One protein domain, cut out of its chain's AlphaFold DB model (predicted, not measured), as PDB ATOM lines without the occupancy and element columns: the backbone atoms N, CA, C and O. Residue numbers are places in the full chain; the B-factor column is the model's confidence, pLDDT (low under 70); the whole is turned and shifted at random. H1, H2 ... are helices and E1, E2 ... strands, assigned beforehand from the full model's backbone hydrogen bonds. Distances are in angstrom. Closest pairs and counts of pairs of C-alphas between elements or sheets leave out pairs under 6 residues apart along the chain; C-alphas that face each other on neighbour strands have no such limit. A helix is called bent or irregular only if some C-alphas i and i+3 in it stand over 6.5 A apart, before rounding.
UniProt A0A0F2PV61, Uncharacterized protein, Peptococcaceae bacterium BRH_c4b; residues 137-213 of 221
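This is residues 137 to 213 of the 221 residues of an uncharacterized protein of Peptococcaceae bacterium BRH_c4b (UniProt A0A0F2PV61). A long two-stranded hairpin, E1 and E2, makes the spine of an elongated body; a smaller hairpin, E3 and E4, lies near the end where E1 turns back into E2, and the short helix H1 lies at the opposite end. The helix H2 runs lengthwise beside the spine, nearer E1 than E2, while the long stretch of residues 169 to 186, with no named element, loops away from the end of E2 and comes back beside it at residues 180 to 181. The printed part has 77 residues, with two named helices and four named strands in the order H1, E1, E2, E3, E4, H2; the two sheets, E1 - E2 and E3 - E4, are each antiparallel. The class is mixed, helices and strands, though only 35 of the 77 residues are in named elements. The whole is only just compact, close to loose, with a radius of gyration of the C-alphas of 13.5 A, and its C-alphas span 42 by 25 by 19 A.

E1, residues 149 to 155, and E2, residues 162 to 168, form a hairpin, antiparallel with 161 degrees between their directions. Across it N 152 and O 165 are 2.9 A apart and N 165 and O 152 are 2.8 A apart, both within hydrogen-bond range. The C-alphas of Thr 149 and Asn 168, which face each other, are 4.4 A apart. Residues 165 to 166 of E2 also pair with residues 180 to 181, parallel, in a pairing too short to be a named strand. H2, residues 199 to 206, has 1 pair of C-alphas within 8 A of E1: those of Val 150 and Leu 205, 7.0 A apart, with the centres of the two elements 10.9 A apart. E2 and H2 are apart, but only just, with their closest C-alphas 8.0 A from each other. E3, residues 187 to 190, and E4, residues 194 to 197, form the second hairpin, antiparallel with 152 degrees between their directions. Here N 188 and O 196 are 2.9 A apart and N 190 and O 194 are 2.8 A apart, within hydrogen-bond range. The closest C-alphas of E3 and H2 are those of Leu 187 and Thr 199, 7.9 A apart. E1 is apart from both E3 and E4, and E2 is apart from both as well. H1, residues 137 to 141, is apart from E2, E3, E4 and H2. In H1 and H2 every O i to N i+4 pair is within hydrogen-bond range.

E1 is 19.7 A long from first to last C-alpha, starting with C-alpha 149 at (6.631, 15.103, -16.624), and E2 is 19.4 A long. E3 measures 9.3 A and E4 9.8 A. H1 begins with C-alpha 137 at (11.938, 12.563, -5.895) and is 6.1 A long. H2 is 10.7 A long and ends with C-alpha 206 at (6.774, 21.980, -10.019). Neither helix is bent or irregular.

The two C-alphas farthest apart are those of Asn 142 and Lys 193, 41.8 A. The first and last printed C-alphas, those of Ile 137 and Met 213, are 15.8 A apart. The printed part has no cut. The link from E2 to E3, of 18 residues, is long; those from E3 to E4 and from E4 to H2 are tight, and those from H1 to E1 and from E1 to E2 are short. The mean pLDDT of the printed part is 93.7, and no printed residue is under 70.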
ATOM      1  N   ILE A 137      11.717  12.678  -4.449       96.19
ATOM      2  CA  ILE A 137      11.938  12.563  -5.895       96.19
ATOM      3  C   ILE A 137      12.008  11.089  -6.309       96.19
ATOM      4  O   ILE A 137      11.327  10.684  -7.242       96.19
ATOM      5  N   GLU A 138      12.769  10.267  -5.586       96.56
ATOM      6  CA  GLU A 138      12.900   8.828  -5.859       96.56
ATOM      7  C   GLU A 138      11.555   8.104  -5.742       96.56
ATOM      8  O   GLU A 138      11.221   7.281  -6.594       96.56
ATOM      9  N   LYS A 139      10.743   8.441  -4.731       96.75
ATOM     10  CA  LYS A 139       9.386   7.892  -4.581       96.75
ATOM     11  C   LYS A 139       8.490   8.254  -5.764       96.75
ATOM     12  O   LYS A 139       7.767   7.386  -6.245       96.75
ATOM     13  N   ILE A 140       8.544   9.503  -6.237       96.88
ATOM     14  CA  ILE A 140       7.758   9.952  -7.395       96.88
ATOM     15  C   ILE A 140       8.235   9.248  -8.672       96.88
ATOM     16  O   ILE A 140       7.414   8.763  -9.445       96.88
ATOM     17  N   LEU A 141       9.549   9.150  -8.886       96.25
ATOM     18  CA  LEU A 141      10.123   8.516 -10.077       96.25
ATOM     19  C   LEU A 141       9.856   7.003 -10.138       96.25
ATOM     20  O   LEU A 141       9.652   6.467 -11.225       96.25
ATOM     21  N   ASN A 142       9.791   6.329  -8.987       96.50
ATOM     22  CA  ASN A 142       9.485   4.899  -8.896       96.50
ATOM     23  C   ASN A 142       7.984   4.574  -8.984       96.50
ATOM     24  O   ASN A 142       7.627   3.396  -9.005       96.50
ATOM     25  N   ASN A 143       7.106   5.581  -9.028       96.00
ATOM     26  CA  ASN A 143       5.668   5.384  -9.163       96.00
ATOM     27  C   ASN A 143       5.173   5.919 -10.524       96.00
ATOM     28  O   ASN A 143       5.107   7.137 -10.711       96.00
ATOM     29  N   PRO A 144       4.822   5.036 -11.479       92.44
ATOM     30  CA  PRO A 144       4.369   5.448 -12.808       92.44
ATOM     31  C   PRO A 144       2.990   6.122 -12.805       92.44
ATOM     32  O   PRO A 144       2.672   6.827 -13.761       92.44
ATOM     33  N   ASP A 145       2.198   5.951 -11.743       95.19
ATOM     34  CA  ASP A 145       0.864   6.548 -11.619       95.19
ATOM     35  C   ASP A 145       0.916   8.013 -11.164       95.19
ATOM     36  O   ASP A 145      -0.120   8.664 -11.032       95.19
ATOM     37  N   LEU A 146       2.110   8.555 -10.910       96.38
ATOM     38  CA  LEU A 146       2.306   9.939 -10.498       96.38
ATOM     39  C   LEU A 146       2.851  10.800 -11.635       96.38
ATOM     40  O   LEU A 146       3.604  10.354 -12.501       96.38
ATOM     41  N   VAL A 147       2.513  12.086 -11.613       96.06
ATOM     42  CA  VAL A 147       3.048  13.069 -12.554       96.06
ATOM     43  C   VAL A 147       4.558  13.216 -12.343       96.06
ATOM     44  O   VAL A 147       5.019  13.689 -11.304       96.06
ATOM     45  N   GLN A 148       5.326  12.841 -13.366       95.81
ATOM     46  CA  GLN A 148       6.791  12.978 -13.425       95.81
ATOM     47  C   GLN A 148       7.256  13.945 -14.523       95.81
ATOM     48  O   GLN A 148       8.415  14.353 -14.557       95.81
ATOM     49  N   THR A 149       6.366  14.261 -15.459       95.62
ATOM     50  CA  THR A 149       6.631  15.103 -16.624       95.62
ATOM     51  C   THR A 149       5.437  16.011 -16.825       95.62
ATOM     52  O   THR A 149       4.300  15.539 -16.852       95.62
ATOM     53  N   VAL A 150       5.708  17.295 -17.017       95.88
ATOM     54  CA  VAL A 150       4.710  18.293 -17.371       95.88
ATOM     55  C   VAL A 150       5.025  18.815 -18.763       95.88
ATOM     56  O   VAL A 150       6.123  19.308 -19.022       95.88
ATOM     57  N   LEU A 151       4.054  18.701 -19.661       96.06
ATOM     58  CA  LEU A 151       4.127  19.253 -21.007       96.06
ATOM     59  C   LEU A 151       3.326  20.553 -21.032       96.06
ATOM     60  O   LEU A 151       2.138  20.552 -20.709       96.06
ATOM     61  N   ILE A 152       3.965  21.656 -21.408       95.44
ATOM     62  CA  ILE A 152       3.336  22.976 -21.472       95.44
ATOM     63  C   ILE A 152       3.522  23.598 -22.851       95.44
ATOM     64  O   ILE A 152       4.555  23.439 -23.502       95.44
ATOM     65  N   LYS A 153       2.504  24.342 -23.274       95.69
ATOM     66  CA  LYS A 153       2.506  25.149 -24.488       95.69
ATOM     67  C   LYS A 153       2.357  26.609 -24.101       95.69
ATOM     68  O   LYS A 153       1.407  26.970 -23.412       95.69
ATOM     69  N   ILE A 154       3.298  27.436 -24.532       93.12
ATOM     70  CA  ILE A 154       3.307  28.871 -24.250       93.12
ATOM     71  C   ILE A 154       3.181  29.608 -25.573       93.12
ATOM     72  O   ILE A 154       4.045  29.497 -26.444       93.12
ATOM     73  N   LYS A 155       2.101  30.371 -25.726       92.25
ATOM     74  CA  LYS A 155       1.896  31.221 -26.894       92.25
ATOM     75  C   LYS A 155       2.515  32.590 -26.640       92.25
ATOM     76  O   LYS A 155       2.260  33.214 -25.618       92.25
ATOM     77  N   CYS A 156       3.330  33.064 -27.574       88.88
ATOM     78  CA  CYS A 156       3.847  34.421 -27.534       88.88
ATOM     79  C   CYS A 156       2.755  35.418 -27.934       88.88
ATOM     80  O   CYS A 156       2.318  35.409 -29.084       88.88
ATOM     81  N   ASP A 157       2.404  36.347 -27.050       86.50
ATOM     82  CA  ASP A 157       1.403  37.381 -27.359       86.50
ATOM     83  C   ASP A 157       1.861  38.382 -28.428       86.50
ATOM     84  O   ASP A 157       1.041  39.065 -29.031       86.50
ATOM     85  N   TYR A 158       3.170  38.478 -28.689       86.44
ATOM     86  CA  TYR A 158       3.707  39.418 -29.675       86.44
ATOM     87  C   TYR A 158       3.663  38.876 -31.110       86.44
ATOM     88  O   TYR A 158       3.242  39.575 -32.025       86.44
ATOM     89  N   CYS A 159       4.131  37.644 -31.334       89.38
ATOM     90  CA  CYS A 159       4.225  37.051 -32.677       89.38
ATOM     91  C   CYS A 159       3.295  35.850 -32.891       89.38
ATOM     92  O   CYS A 159       3.321  35.242 -33.956       89.38
ATOM     93  N   GLY A 160       2.512  35.459 -31.885       89.94
ATOM     94  CA  GLY A 160       1.569  34.341 -31.951       89.94
ATOM     95  C   GLY A 160       2.202  32.948 -31.968       89.94
ATOM     96  O   GLY A 160       1.464  31.967 -31.910       89.94
ATOM     97  N   LYS A 161       3.539  32.841 -32.033       92.25
ATOM     98  CA  LYS A 161       4.261  31.564 -32.068       92.25
ATOM     99  C   LYS A 161       4.026  30.768 -30.782       92.25
ATOM    100  O   LYS A 161       4.182  31.301 -29.685       92.25
ATOM    101  N   GLU A 162       3.693  29.493 -30.945       94.69
ATOM    102  CA  GLU A 162       3.604  28.524 -29.856       94.69
ATOM    103  C   GLU A 162       4.986  27.920 -29.570       94.69
ATOM    104  O   GLU A 162       5.749  27.591 -30.484       94.69
ATOM    105  N   HIS A 163       5.315  27.811 -28.288       94.38
ATOM    106  CA  HIS A 163       6.532  27.202 -27.780       94.38
ATOM    107  C   HIS A 163       6.160  26.020 -26.883       94.38
ATOM    108  O   HIS A 163       5.523  26.199 -25.845       94.38
ATOM    109  N   ASN A 164       6.575  24.821 -27.287       96.88
ATOM    110  CA  ASN A 164       6.288  23.577 -26.580       96.88
ATOM    111  C   ASN A 164       7.473  23.210 -25.686       96.88
ATOM    112  O   ASN A 164       8.587  23.019 -26.191       96.88
ATOM    113  N   PHE A 165       7.235  23.082 -24.382       97.19
ATOM    114  CA  PHE A 165       8.252  22.702 -23.404       97.19
ATOM    115  C   PHE A 165       7.867  21.454 -22.621       97.19
ATOM    116  O   PHE A 165       6.721  21.287 -22.208       97.19
ATOM    117  N   SER A 166       8.855  20.596 -22.404       96.94
ATOM    118  CA  SER A 166       8.800  19.506 -21.444       96.94
ATOM    119  C   SER A 166       9.593  19.896 -20.205       96.94
ATOM    120  O   SER A 166      10.771  20.270 -20.293       96.94
ATOM    121  N   LEU A 167       8.943  19.807 -19.050       96.50
ATOM    122  CA  LEU A 167       9.563  19.928 -17.744       96.50
ATOM    123  C   LEU A 167       9.500  18.548 -17.074       96.50
ATOM    124  O   LEU A 167       8.436  18.083 -16.670       96.50
ATOM    125  N   ASN A 168      10.649  17.874 -17.029       96.00
ATOM    126  CA  ASN A 168      10.797  16.542 -16.448       96.00
ATOM    127  C   ASN A 168      11.360  16.642 -15.024       96.00
ATOM    128  O   ASN A 168      12.312  17.391 -14.791       96.00
ATOM    129  N   LEU A 169      10.824  15.839 -14.100       95.38
ATOM    130  CA  LEU A 169      11.390  15.676 -12.761       95.38
ATOM    131  C   LEU A 169      12.756  14.971 -12.832       95.38
ATOM    132  O   LEU A 169      13.715  15.400 -12.195       95.38
ATOM    133  N   ASP A 170      12.859  13.927 -13.663       94.00
ATOM    134  CA  ASP A 170      14.136  13.315 -14.034       94.00
ATOM    135  C   ASP A 170      14.801  14.104 -15.173       94.00
ATOM    136  O   ASP A 170      14.310  14.152 -16.304       94.00
ATOM    137  N   LYS A 171      15.963  14.693 -14.877       89.12
ATOM    138  CA  LYS A 171      16.743  15.516 -15.813       89.12
ATOM    139  C   LYS A 171      17.305  14.731 -17.002       89.12
ATOM    140  O   LYS A 171      17.669  15.358 -17.995       89.12
ATOM    141  N   ASN A 172      17.385  13.404 -16.906       90.69
ATOM    142  CA  ASN A 172      17.916  12.531 -17.955       90.69
ATOM    143  C   ASN A 172      16.818  11.912 -18.831       90.69
ATOM    144  O   ASN A 172      17.125  11.275 -19.840       90.69
ATOM    145  N   LYS A 173      15.545  12.089 -18.462       93.00
ATOM    146  CA  LYS A 173      14.413  11.542 -19.207       93.00
ATOM    147  C   LYS A 173      14.343  12.153 -20.604       93.00
ATOM    148  O   LYS A 173      14.511  13.364 -20.773       93.00
ATOM    149  N   SER A 174      14.059  11.310 -21.596       93.56
ATOM    150  CA  SER A 174      13.905  11.744 -22.982       93.56
ATOM    151  C   SER A 174      12.796  12.789 -23.124       93.56
ATOM    152  O   SER A 174      11.826  12.838 -22.361       93.56
ATOM    153  N   ILE A 175      12.970  13.662 -24.111       94.62
ATOM    154  CA  ILE A 175      12.019  14.719 -24.437       94.62
ATOM    155  C   ILE A 175      11.213  14.247 -25.654       94.62
ATOM    156  O   ILE A 175      11.818  13.730 -26.594       94.62
ATOM    157  N   PRO A 176       9.874  14.382 -25.650       94.19
ATOM    158  CA  PRO A 176       9.056  14.065 -26.819       94.19
ATOM    159  C   PRO A 176       9.463  14.883 -28.055       94.19
ATOM    160  O   PRO A 176       9.880  16.029 -27.916       94.19
ATOM    161  N   GLU A 177       9.291  14.317 -29.253       89.69
ATOM    162  CA  GLU A 177       9.796  14.867 -30.527       89.69
ATOM    163  C   GLU A 177       9.348  16.318 -30.811       89.69
ATOM    164  O   GLU A 177      10.150  17.137 -31.252       89.69
ATOM    165  N   ASP A 178       8.109  16.675 -30.454       93.25
ATOM    166  CA  ASP A 178       7.533  18.015 -30.679       93.25
ATOM    167  C   ASP A 178       7.774  19.021 -29.538       93.25
ATOM    168  O   ASP A 178       7.164  20.099 -29.499       93.25
ATOM    169  N   TYR A 179       8.615  18.666 -28.566       96.94
ATOM    170  CA  TYR A 179       8.856  19.451 -27.361       96.94
ATOM    171  C   TYR A 179      10.334  19.785 -27.198       96.94
ATOM    172  O   TYR A 179      11.229  19.046 -27.588       96.94
ATOM    173  N   ASN A 180      10.591  20.921 -26.558       95.38
ATOM    174  CA  ASN A 180      11.928  21.348 -26.169       95.38
ATOM    175  C   ASN A 180      12.101  21.212 -24.653       95.38
ATOM    176  O   ASN A 180      11.109  21.234 -23.923       95.38
ATOM    177  N   PRO A 181      13.331  21.118 -24.126       95.69
ATOM    178  CA  PRO A 181      13.540  21.244 -22.688       95.69
ATOM    179  C   PRO A 181      13.079  22.622 -22.207       95.69
ATOM    180  O   PRO A 181      13.338  23.632 -22.866       95.69
ATOM    181  N   PHE A 182      12.435  22.680 -21.041       96.50
ATOM    182  CA  PHE A 182      12.116  23.957 -20.404       96.50
ATOM    183  C   PHE A 182      13.411  24.778 -20.163       96.50
ATOM    184  O   PHE A 182      14.383  24.216 -19.641       96.50
ATOM    185  N   PRO A 183      13.464  26.083 -20.512       95.19
ATOM    186  CA  PRO A 183      14.687  26.892 -20.431       95.19
ATOM    187  C   PRO A 183      15.315  26.904 -19.033       95.19
ATOM    188  O   PRO A 183      14.640  27.205 -18.058       95.19
ATOM    189  N   LYS A 184      16.619  26.615 -18.913       93.38
ATOM    190  CA  LYS A 184      17.305  26.504 -17.606       93.38
ATOM    191  C   LYS A 184      17.358  27.807 -16.803       93.38
ATOM    192  O   LYS A 184      17.454  27.754 -15.586       93.38
ATOM    193  N   ASN A 185      17.370  28.946 -17.487       95.12
ATOM    194  CA  ASN A 185      17.401  30.281 -16.891       95.12
ATOM    195  C   ASN A 185      16.005  30.907 -16.775       95.12
ATOM    196  O   ASN A 185      15.906  32.088 -16.470       95.12
ATOM    197  N   ASP A 186      14.954  30.150 -17.095       96.00
ATOM    198  CA  ASP A 186      13.565  30.605 -17.082       96.00
ATOM    199  C   ASP A 186      13.280  31.787 -18.006       96.00
ATOM    200  O   ASP A 186      12.275  32.468 -17.850       96.00
ATOM    201  N   LEU A 187      14.118  32.015 -19.019       95.38
ATOM    202  CA  LEU A 187      13.898  33.074 -19.996       95.38
ATOM    203  C   LEU A 187      13.526  32.484 -21.352       95.38
ATOM    204  O   LEU A 187      14.259  31.682 -21.935       95.38
ATOM    205  N   LEU A 188      12.401  32.947 -21.888       93.50
ATOM    206  CA  LEU A 188      11.972  32.666 -23.250       93.50
ATOM    207  C   LEU A 188      12.159  33.905 -24.123       93.50
ATOM    208  O   LEU A 188      11.430  34.886 -23.999       93.50
ATOM    209  N   ASN A 189      13.105  33.833 -25.057       91.75
ATOM    210  CA  ASN A 189      13.285  34.855 -26.082       91.75
ATOM    211  C   ASN A 189      12.311  34.611 -27.239       91.75
ATOM    212  O   ASN A 189      12.542  33.787 -28.127       91.75
ATOM    213  N   CYS A 190      11.209  35.347 -27.238       86.56
ATOM    214  CA  CYS A 190      10.201  35.300 -28.278       86.56
ATOM    215  C   CYS A 190      10.567  36.216 -29.447       86.56
ATOM    216  O   CYS A 190      10.632  37.443 -29.315       86.56
ATOM    217  N   CYS A 191      10.747  35.611 -30.626       85.00
ATOM    218  CA  CYS A 191      10.869  36.316 -31.905       85.00
ATOM    219  C   CYS A 191      11.967  37.408 -31.932       85.00
ATOM    220  O   CYS A 191      11.859  38.370 -32.688       85.00
ATOM    221  N   GLY A 192      13.001  37.272 -31.085       83.69
ATOM    222  CA  GLY A 192      14.131  38.205 -30.958       83.69
ATOM    223  C   GLY A 192      13.789  39.588 -30.390       83.69
ATOM    224  O   GLY A 192      14.652  40.457 -30.369       83.69
ATOM    225  N   LYS A 193      12.542  39.809 -29.960       83.12
ATOM    226  CA  LYS A 193      12.025  41.139 -29.592       83.12
ATOM    227  C   LYS A 193      11.534  41.237 -28.156       83.12
ATOM    228  O   LYS A 193      11.521  42.327 -27.599       83.12
ATOM    229  N   LYS A 194      11.092  40.121 -27.574       86.19
ATOM    230  CA  LYS A 194      10.540  40.081 -26.220       86.19
ATOM    231  C   LYS A 194      11.155  38.924 -25.453       86.19
ATOM    232  O   LYS A 194      11.217  37.812 -25.975       86.19
ATOM    233  N   THR A 195      11.549  39.182 -24.218       91.75
ATOM    234  CA  THR A 195      11.940  38.145 -23.266       91.75
ATOM    235  C   THR A 195      10.803  37.965 -22.272       91.75
ATOM    236  O   THR A 195      10.352  38.933 -21.665       91.75
ATOM    237  N   ILE A 196      10.300  36.740 -22.152       91.25
ATOM    238  CA  ILE A 196       9.272  36.364 -21.181       91.25
ATOM    239  C   ILE A 196       9.972  35.640 -20.033       91.25
ATOM    240  O   ILE A 196      10.709  34.682 -20.274       91.25
ATOM    241  N   ASN A 197       9.744  36.102 -18.804       94.00
ATOM    242  CA  ASN A 197      10.204  35.419 -17.602       94.00
ATOM    243  C   ASN A 197       9.212  34.302 -17.243       94.00
ATOM    244  O   ASN A 197       8.031  34.548 -17.011       94.00
ATOM    245  N   LEU A 198       9.701  33.067 -17.231       95.62
ATOM    246  CA  LEU A 198       8.960  31.839 -16.971       95.62
ATOM    247  C   LEU A 198       9.143  31.331 -15.535       95.62
ATOM    248  O   LEU A 198       8.698  30.224 -15.240       95.62
ATOM    249  N   THR A 199       9.779  32.099 -14.645       96.31
ATOM    250  CA  THR A 199      10.073  31.678 -13.263       96.31
ATOM    251  C   THR A 199       8.800  31.253 -12.536       96.31
ATOM    252  O   THR A 199       8.730  30.148 -12.000       96.31
ATOM    253  N   GLY A 200       7.759  32.090 -12.560       96.00
ATOM    254  CA  GLY A 200       6.486  31.763 -11.922       96.00
ATOM    255  C   GLY A 200       5.801  30.550 -12.536       96.00
ATOM    256  O   GLY A 200       5.297  29.706 -11.803       96.00
ATOM    257  N   ILE A 201       5.856  30.417 -13.865       96.06
ATOM    258  CA  ILE A 201       5.352  29.233 -14.572       96.06
ATOM    259  C   ILE A 201       6.090  27.980 -14.105       96.06
ATOM    260  O   ILE A 201       5.433  27.021 -13.719       96.06
ATOM    261  N   ARG A 202       7.431  27.964 -14.096       96.38
ATOM    262  CA  ARG A 202       8.201  26.801 -13.623       96.38
ATOM    263  C   ARG A 202       7.745  26.393 -12.231       96.38
ATOM    264  O   ARG A 202       7.450  25.221 -12.019       96.38
ATOM    265  N   ARG A 203       7.722  27.347 -11.300       96.31
ATOM    266  CA  ARG A 203       7.417  27.071  -9.896       96.31
ATOM    267  C   ARG A 203       6.006  26.514  -9.741       96.31
ATOM    268  O   ARG A 203       5.847  25.519  -9.050       96.31
ATOM    269  N   GLU A 204       5.027  27.066 -10.455       95.19
ATOM    270  CA  GLU A 204       3.665  26.519 -10.513       95.19
ATOM    271  C   GLU A 204       3.649  25.070 -11.026       95.19
ATOM    272  O   GLU A 204       3.059  24.185 -10.409       95.19
ATOM    273  N   LEU A 205       4.354  24.789 -12.129       95.19
ATOM    274  CA  LEU A 205       4.407  23.440 -12.695       95.19
ATOM    275  C   LEU A 205       5.084  22.436 -11.754       95.19
ATOM    276  O   LEU A 205       4.665  21.280 -11.700       95.19
ATOM    277  N   GLU A 206       6.097  22.849 -10.989       95.00
ATOM    278  CA  GLU A 206       6.774  21.980 -10.019       95.00
ATOM    279  C   GLU A 206       5.819  21.454  -8.939       95.00
ATOM    280  O   GLU A 206       5.979  20.318  -8.486       95.00
ATOM    281  N   TRP A 207       4.783  22.208  -8.563       94.44
ATOM    282  CA  TRP A 207       3.755  21.761  -7.611       94.44
ATOM    283  C   TRP A 207       2.877  20.623  -8.139       94.44
ATOM    284  O   TRP A 207       2.240  19.929  -7.351       94.44
ATOM    285  N   THR A 208       2.890  20.355  -9.447       94.38
ATOM    286  CA  THR A 208       2.115  19.250 -10.030       94.38
ATOM    287  C   THR A 208       2.786  17.884  -9.888       94.38
ATOM    288  O   THR A 208       2.106  16.862  -9.967       94.38
ATOM    289  N   TYR A 209       4.103  17.833  -9.659       95.81
ATOM    290  CA  TYR A 209       4.815  16.561  -9.543       95.81
ATOM    291  C   TYR A 209       4.314  15.716  -8.373       95.81
ATOM    292  O   TYR A 209       4.015  16.227  -7.295       95.81
ATOM    293  N   GLY A 210       4.253  14.402  -8.551       94.75
ATOM    294  CA  GLY A 210       3.778  13.516  -7.489       94.75
ATOM    295  C   GLY A 210       2.262  13.536  -7.278       94.75
ATOM    296  O   GLY A 210       1.771  12.719  -6.505       94.75
ATOM    297  N   ASN A 211       1.509  14.401  -7.967       95.12
ATOM    298  CA  ASN A 211       0.058  14.263  -8.027       95.12
ATOM    299  C   ASN A 211      -0.295  13.002  -8.827       95.12
ATOM    300  O   ASN A 211       0.434  12.667  -9.768       95.12
ATOM    301  N   PRO A 212      -1.403  12.312  -8.507       94.81
ATOM    302  CA  PRO A 212      -1.890  11.218  -9.332       94.81
ATOM    303  C   PRO A 212      -2.092  11.688 -10.774       94.81
ATOM    304  O   PRO A 212      -2.661  12.756 -11.018       94.81
ATOM    305  N   MET A 213      -1.643  10.895 -11.742       86.94
ATOM    306  CA  MET A 213      -2.091  11.066 -13.113       86.94
ATOM    307  C   MET A 213      -3.602  10.844 -13.115       86.94
ATOM    308  O   MET A 213      -4.068   9.772 -12.736       86.94
TER     309      MET A 213